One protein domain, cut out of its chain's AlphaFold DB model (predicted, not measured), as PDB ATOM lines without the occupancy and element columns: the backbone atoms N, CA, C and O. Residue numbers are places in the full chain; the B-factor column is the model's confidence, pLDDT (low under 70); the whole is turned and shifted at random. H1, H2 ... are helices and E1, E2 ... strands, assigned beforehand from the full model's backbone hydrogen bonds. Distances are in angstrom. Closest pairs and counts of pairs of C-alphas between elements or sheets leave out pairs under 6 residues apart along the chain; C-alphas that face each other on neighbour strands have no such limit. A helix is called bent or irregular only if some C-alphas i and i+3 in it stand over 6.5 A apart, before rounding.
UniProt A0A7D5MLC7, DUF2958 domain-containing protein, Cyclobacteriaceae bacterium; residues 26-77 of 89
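AT A GLANCE: This is residues 26 to 77 of the 89 residues of the protein "DUF2958 domain-containing protein" of Cyclobacteriaceae bacterium (UniProt A0A7D5MLC7). A strongly twisted sheet of three strands, E1, E2 and E3, folds back and forth as two hairpins, with E1 and E2 both bent along their length; the short helix H1 follows E3 directly and lies beside the strands, at the sheet's level. After H1 a stretch with no named element, residues 65 to 77, loops out to Met 69 and folds back; that loop and the E1 to E2 turn at Asn 36 make the two ends of the long axis. The printed part has 52 residues, with elements in the order E1 E2 E3 H1; the sheet order is E1 - E2 - E3, all antiparallel, and the class is mostly strand. The whole is compact, with a radius of gyration of the C-alphas of 11.3 A, yet elongated in outline, spanning 34 by 22 by 20 A.

IN THESE COORDINATES: E2, residues 37 to 47, is the longest strand by residues and measures 23.7 A. E1, residues 26 to 34, measures 22.4 A and begins at C-alpha 26, (602.961, 280.316, 341.454). E3, residues 53 to 58, measures 15.3 A. H1, residues 59 to 64, measures 8.6 A and ends at C-alpha 64, (601.530, 274.391, 353.956).

HOW THE PARTS SIT: E1, E2 and E3 form a meander, each strand the antiparallel neighbour of the one before, with E1 and E3 as edge strands. E1 bends by 70 degrees at residue 31 and E2 by 73 degrees at residue 44. In the hairpin E1 and E2, at 151 degrees, N 29 and O 44 are 2.8 A apart, within hydrogen-bond range. In the hairpin E2 and E3, at 143 degrees, N 43 and O 55 are within hydrogen-bond range at 3.0 A. H1 is on the sheet, with a height over the sheet of 2.0 A. The closest C-alphas of E2 and H1 are those of Asp 39 and Leu 59, 5.2 A apart. In H1 every O i to N i+4 pair is within hydrogen-bond range.

THE WHOLE: The two C-alphas farthest apart, those of Asn 36 and Met 69, are 34.5 A apart. The printed part has no cut, and the links E1 to E2, E2 to E3 and E3 to H1 are tight. The mean pLDDT of the printed part is 81.2; residue 32, residues 34 to 37 and residue 77 are under 70.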
ATOM      1  N   ALA A  26     602.809 281.756 341.328       85.31
ATOM      2  CA  ALA A  26     602.961 280.316 341.454       85.31
ATOM      3  C   ALA A  26     601.641 279.603 341.128       85.31
ATOM      4  O   ALA A  26     600.590 279.916 341.695       85.31
ATOM      5  N   VAL A  27     601.709 278.639 340.215       87.06
ATOM      6  CA  VAL A  27     600.586 277.862 339.696       87.06
ATOM      7  C   VAL A  27     600.976 276.390 339.638       87.06
ATOM      8  O   VAL A  27     602.019 276.015 339.110       87.06
ATOM      9  N   TRP A  28     600.088 275.532 340.118       86.94
ATOM     10  CA  TRP A  28     600.202 274.085 340.025       86.94
ATOM     11  C   TRP A  28     598.996 273.533 339.263       86.94
ATOM     12  O   TRP A  28     597.851 273.757 339.654       86.94
ATOM     13  N   LEU A  29     599.245 272.802 338.177       84.31
ATOM     14  CA  LEU A  29     598.218 272.137 337.372       84.31
ATOM     15  C   LEU A  29     598.383 270.627 337.487       84.31
ATOM     16  O   LEU A  29     599.286 270.046 336.886       84.31
ATOM     17  N   PHE A  30     597.506 269.976 338.237       82.31
ATOM     18  CA  PHE A  30     597.564 268.540 338.471       82.31
ATOM     19  C   PHE A  30     596.706 267.767 337.481       82.31
ATOM     20  O   PHE A  30     595.535 268.066 337.256       82.31
ATOM     21  N   VAL A  31     597.313 266.727 336.920       70.00
ATOM     22  CA  VAL A  31     596.746 265.886 335.865       70.00
ATOM     23  C   VAL A  31     596.194 264.580 336.441       70.00
ATOM     24  O   VAL A  31     595.224 264.029 335.926       70.00
ATOM     25  N   LYS A  32     596.791 264.074 337.529       68.62
ATOM     26  CA  LYS A  32     596.373 262.824 338.179       68.62
ATOM     27  C   LYS A  32     596.879 262.729 339.620       68.62
ATOM     28  O   LYS A  32     598.015 263.110 339.899       68.62
ATOM     29  N   THR A  33     596.076 262.145 340.510       70.00
ATOM     30  CA  THR A  33     596.515 261.684 341.839       70.00
ATOM     31  C   THR A  33     596.932 260.215 341.804       70.00
ATOM     32  O   THR A  33     596.442 259.409 341.004       70.00
ATOM     33  N   MET A  34     597.879 259.845 342.659       64.94
ATOM     34  CA  MET A  34     598.368 258.473 342.733       64.94
ATOM     35  C   MET A  34     597.336 257.548 343.394       64.94
ATOM     36  O   MET A  34     596.840 257.821 344.482       64.94
ATOM     37  N   ARG A  35     597.038 256.396 342.771       58.25
ATOM     38  CA  ARG A  35     596.056 255.424 343.306       58.25
ATOM     39  C   ARG A  35     596.463 254.858 344.674       58.25
ATOM     40  O   ARG A  35     595.601 254.464 345.448       58.25
ATOM     41  N   ASN A  36     597.765 254.779 344.943       68.81
ATOM     42  CA  ASN A  36     598.319 254.277 346.202       68.81
ATOM     43  C   ASN A  36     598.539 255.378 347.254       68.81
ATOM     44  O   ASN A  36     598.741 255.049 348.417       68.81
ATOM     45  N   ASN A  37     598.515 256.653 346.858       68.62
ATOM     46  CA  ASN A  37     598.692 257.780 347.758       68.62
ATOM     47  C   ASN A  37     597.916 258.994 347.230       68.62
ATOM     48  O   ASN A  37     598.396 259.724 346.363       68.62
ATOM     49  N   SER A  38     596.719 259.207 347.776       70.56
ATOM     50  CA  SER A  38     595.843 260.324 347.414       70.56
ATOM     51  C   SER A  38     596.440 261.696 347.724       70.56
ATOM     52  O   SER A  38     595.971 262.685 347.170       70.56
ATOM     53  N   ASP A  39     597.466 261.758 348.577       81.94
ATOM     54  CA  ASP A  39     598.150 263.002 348.920       81.94
ATOM     55  C   ASP A  39     599.206 263.383 347.873       81.94
ATOM     56  O   ASP A  39     599.636 264.527 347.846       81.94
ATOM     57  N   ILE A  40     599.622 262.470 346.986       82.12
ATOM     58  CA  ILE A  40     600.605 262.770 345.937       82.12
ATOM     59  C   ILE A  40     599.895 262.982 344.604       82.12
ATOM     60  O   ILE A  40     599.228 262.087 344.069       82.12
ATOM     61  N   ALA A  41     600.110 264.158 344.025       84.44
ATOM     62  CA  ALA A  41     599.614 264.529 342.712       84.44
ATOM     63  C   ALA A  41     600.773 264.752 341.733       84.44
ATOM     64  O   ALA A  41     601.840 265.239 342.101       84.44
ATOM     65  N   TYR A  42     600.561 264.380 340.474       83.12
ATOM     66  CA  TYR A  42     601.481 264.660 339.375       83.12
ATOM     67  C   TYR A  42     600.932 265.789 338.515       83.12
ATOM     68  O   TYR A  42     599.753 265.769 338.139       83.12
ATOM     69  N   GLY A  43     601.775 266.767 338.204       85.50
ATOM     70  CA  GLY A  43     601.333 267.960 337.504       85.50
ATOM     71  C   GLY A  43     602.449 268.868 337.019       85.50
ATOM     72  O   GLY A  43     603.630 268.640 337.285       85.50
ATOM     73  N   LEU A  44     602.030 269.913 336.311       85.25
ATOM     74  CA  LEU A  44     602.868 271.041 335.950       85.25
ATOM     75  C   LEU A  44     603.013 271.955 337.165       85.25
ATOM     76  O   LEU A  44     602.026 272.317 337.803       85.25
ATOM     77  N   ILE A  45     604.246 272.335 337.453       87.62
ATOM     78  CA  ILE A  45     604.629 273.193 338.559       87.62
ATOM     79  C   ILE A  45     605.264 274.433 337.950       87.62
ATOM     80  O   ILE A  45     606.340 274.356 337.357       87.62
ATOM     81  N   ASP A  46     604.611 275.573 338.114       86.44
ATOM     82  CA  ASP A  46     605.178 276.882 337.835       86.44
ATOM     83  C   ASP A  46     605.295 277.646 339.150       86.44
ATOM     84  O   ASP A  46     604.321 277.828 339.871       86.44
ATOM     85  N   ILE A  47     606.498 278.089 339.489       81.69
ATOM     86  CA  ILE A  47     606.756 278.893 340.691       81.69
ATOM     87  C   ILE A  47     606.868 280.389 340.360       81.69
ATOM     88  O   ILE A  47     607.455 281.151 341.123       81.69
ATOM     89  N   GLY A  48     606.358 280.815 339.201       78.31
ATOM     90  CA  GLY A  48     606.350 282.215 338.779       78.31
ATOM     91  C   GLY A  48     607.698 282.721 338.264       78.31
ATOM     92  O   GLY A  48     607.901 283.929 338.149       78.31
ATOM     93  N   GLN A  49     608.628 281.811 337.959       78.62
ATOM     94  CA  GLN A  49     609.958 282.121 337.414       78.62
ATOM     95  C   GLN A  49     610.029 281.963 335.887       78.62
ATOM     96  O   GLN A  49     611.102 282.099 335.303       78.62
ATOM     97  N   GLY A  50     608.900 281.655 335.237       77.81
ATOM     98  CA  GLY A  50     608.836 281.442 333.789       77.81
ATOM     99  C   GLY A  50     609.482 280.133 333.327       77.81
ATOM    100  O   GLY A  50     609.720 279.965 332.134       77.81
ATOM    101  N   ASN A  51     609.767 279.211 334.252       82.00
ATOM    102  CA  ASN A  51     610.294 277.883 333.950       82.00
ATOM    103  C   ASN A  51     609.404 276.793 334.572       82.00
ATOM    104  O   ASN A  51     609.760 276.210 335.606       82.00
ATOM    105  N   PRO A  52     608.220 276.545 333.987       83.94
ATOM    106  CA  PRO A  52     607.339 275.492 334.457       83.94
ATOM    107  C   PRO A  52     607.954 274.113 334.189       83.94
ATOM    108  O   PRO A  52     608.522 273.862 333.126       83.94
ATOM    109  N   HIS A  53     607.824 273.196 335.144       84.19
ATOM    110  CA  HIS A  53     608.351 271.834 335.041       84.19
ATOM    111  C   HIS A  53     607.329 270.800 335.516       84.19
ATOM    112  O   HIS A  53     606.451 271.095 336.318       84.19
ATOM    113  N   MET A  54     607.428 269.569 335.016       85.12
ATOM    114  CA  MET A  54     606.564 268.465 335.440       85.12
ATOM    115  C   MET A  54     607.140 267.758 336.667       85.12
ATOM    116  O   MET A  54     608.323 267.411 336.680       85.12
ATOM    117  N   GLY A  55     606.307 267.479 337.670       85.12
ATOM    118  CA  GLY A  55     606.767 266.842 338.899       85.12
ATOM    119  C   GLY A  55     605.663 266.241 339.761       85.12
ATOM    120  O   GLY A  55     604.469 266.426 339.522       85.12
ATOM    121  N   TYR A  56     606.096 265.494 340.776       84.56
ATOM    122  CA  TYR A  56     605.234 265.003 341.846       84.56
ATOM    123  C   TYR A  56     605.239 265.997 342.999       84.56
ATOM    124  O   TYR A  56     606.301 266.461 343.414       84.56
ATOM    125  N   VAL A  57     604.060 266.286 343.535       84.50
ATOM    126  CA  VAL A  57     603.880 267.182 344.675       84.50
ATOM    127  C   VAL A  57     603.008 266.492 345.708       84.50
ATOM    128  O   VAL A  57     601.985 265.897 345.371       84.50
ATOM    129  N   ASP A  58     603.416 266.589 346.970       86.00
ATOM    130  CA  ASP A  58     602.570 266.234 348.103       86.00
ATOM    131  C   ASP A  58     601.611 267.400 348.391       86.00
ATOM    132  O   ASP A  58     602.036 268.507 348.732       86.00
ATOM    133  N   LEU A  59     600.312 267.155 348.247       83.56
ATOM    134  CA  LEU A  59     599.238 268.114 348.475       83.56
ATOM    135  C   LEU A  59     599.207 268.618 349.924       83.56
ATOM    136  O   LEU A  59     598.804 269.757 350.149       83.56
ATOM    137  N   LYS A  60     599.669 267.837 350.909       84.88
ATOM    138  CA  LYS A  60     599.782 268.291 352.308       84.88
ATOM    139  C   LYS A  60     600.917 269.290 352.482       84.88
ATOM    140  O   LYS A  60     600.764 270.291 353.188       84.88
ATOM    141  N   LEU A  61     602.047 269.038 351.820       84.94
ATOM    142  CA  LEU A  61     603.153 269.990 351.795       84.94
ATOM    143  C   LEU A  61     602.725 271.263 351.066       84.94
ATOM    144  O   LEU A  61     602.953 272.364 351.560       84.94
ATOM    145  N   LEU A  62     602.027 271.106 349.943       84.31
ATOM    146  CA  LEU A  62     601.494 272.214 349.170       84.31
ATOM    147  C   LEU A  62     600.489 273.045 349.980       84.31
ATOM    148  O   LEU A  62     600.591 274.263 350.007       84.31
ATOM    149  N   ALA A  63     599.600 272.418 350.752       83.25
ATOM    150  CA  ALA A  63     598.688 273.117 351.662       83.25
ATOM    151  C   ALA A  63     599.409 273.933 352.755       83.25
ATOM    152  O   ALA A  63     598.824 274.851 353.338       83.25
ATOM    153  N   SER A  64     600.679 273.628 353.035       86.12
ATOM    154  CA  SER A  64     601.530 274.391 353.956       86.12
ATOM    155  C   SER A  64     602.274 275.546 353.274       86.12
ATOM    156  O   SER A  64     602.782 276.424 353.967       86.12
ATOM    157  N   VAL A  65     602.320 275.587 351.937       85.06
ATOM    158  CA  VAL A  65     602.953 276.674 351.179       85.06
ATOM    159  C   VAL A  65     602.170 277.969 351.379       85.06
ATOM    160  O   VAL A  65     600.938 277.982 351.467       85.06
ATOM    161  N   ARG A  66     602.908 279.070 351.495       85.12
ATOM    162  CA  ARG A  66     602.369 280.417 351.652       85.12
ATOM    163  C   ARG A  66     602.983 281.336 350.612       85.12
ATOM    164  O   ARG A  66     604.164 281.204 350.294       85.12
ATOM    165  N   GLY A  67     602.165 282.245 350.093       83.56
ATOM    166  CA  GLY A  67     602.601 283.287 349.178       83.56
ATOM    167  C   GLY A  67     603.424 284.376 349.847       83.56
ATOM    168  O   GLY A  67     603.657 284.363 351.056       83.56
ATOM    169  N   LYS A  68     603.827 285.365 349.048       81.44
ATOM    170  CA  LYS A  68     604.649 286.497 349.499       81.44
ATOM    171  C   LYS A  68     604.012 287.304 350.631       81.44
ATOM    172  O   LYS A  68     604.741 287.790 351.488       81.44
ATOM    173  N   MET A  69     602.681 287.423 350.659       84.06
ATOM    174  CA  MET A  69     601.959 288.093 351.751       84.06
ATOM    175  C   MET A  69     601.436 287.116 352.812       84.06
ATOM    176  O   MET A  69     600.670 287.496 353.693       84.06
ATOM    177  N   GLY A  70     601.874 285.856 352.768       84.31
ATOM    178  CA  GLY A  70     601.465 284.835 353.721       84.31
ATOM    179  C   GLY A  70     600.088 284.231 353.449       84.31
ATOM    180  O   GLY A  70     599.612 283.481 354.304       84.31
ATOM    181  N   LEU A  71     599.437 284.507 352.309       84.44
ATOM    182  CA  LEU A  71     598.175 283.841 351.987       84.44
ATOM    183  C   LEU A  71     598.396 282.368 351.611       84.44
ATOM    184  O   LEU A  71     599.448 282.005 351.066       84.44
ATOM    185  N   PRO A  72     597.431 281.494 351.944       86.88
ATOM    186  CA  PRO A  72     597.454 280.105 351.515       86.88
ATOM    187  C   PRO A  72     597.233 279.988 350.006       86.88
ATOM    188  O   PRO A  72     596.740 280.902 349.349       86.88
ATOM    189  N   ILE A  73     597.580 278.822 349.474       87.88
ATOM    190  CA  ILE A  73     597.224 278.435 348.111       87.88
ATOM    191  C   ILE A  73     595.705 278.304 347.990       87.88
ATOM    192  O   ILE A  73     595.050 277.725 348.859       87.88
ATOM    193  N   GLU A  74     595.167 278.793 346.880       86.06
ATOM    194  CA  GLU A  74     593.759 278.690 346.524       86.06
ATOM    195  C   GLU A  74     593.517 277.603 345.478       86.06
ATOM    196  O   GLU A  74     594.365 277.301 344.633       86.06
ATOM    197  N   HIS A  75     592.323 277.015 345.553       84.44
ATOM    198  CA  HIS A  75     591.826 276.043 344.593       84.44
ATOM    199  C   HIS A  75     590.869 276.709 343.608       84.44
ATOM    200  O   HIS A  75     589.834 277.246 344.004       84.44
ATOM    201  N   ASP A  76     591.195 276.625 342.321       81.00
ATOM    202  CA  ASP A  76     590.333 277.108 341.249       81.00
ATOM    203  C   ASP A  76     589.189 276.106 341.007       81.00
ATOM    204  O   ASP A  76     589.284 275.197 340.184       81.00
ATOM    205  N   VAL A  77     588.095 276.261 341.759       69.12
ATOM    206  CA  VAL A  77     586.889 275.413 341.657       69.12
ATOM    207  C   VAL A  77     586.146 275.563 340.325       69.12
ATOM    208  O   VAL A  77     585.369 274.685 339.965       69.12
TER     209      VAL A  77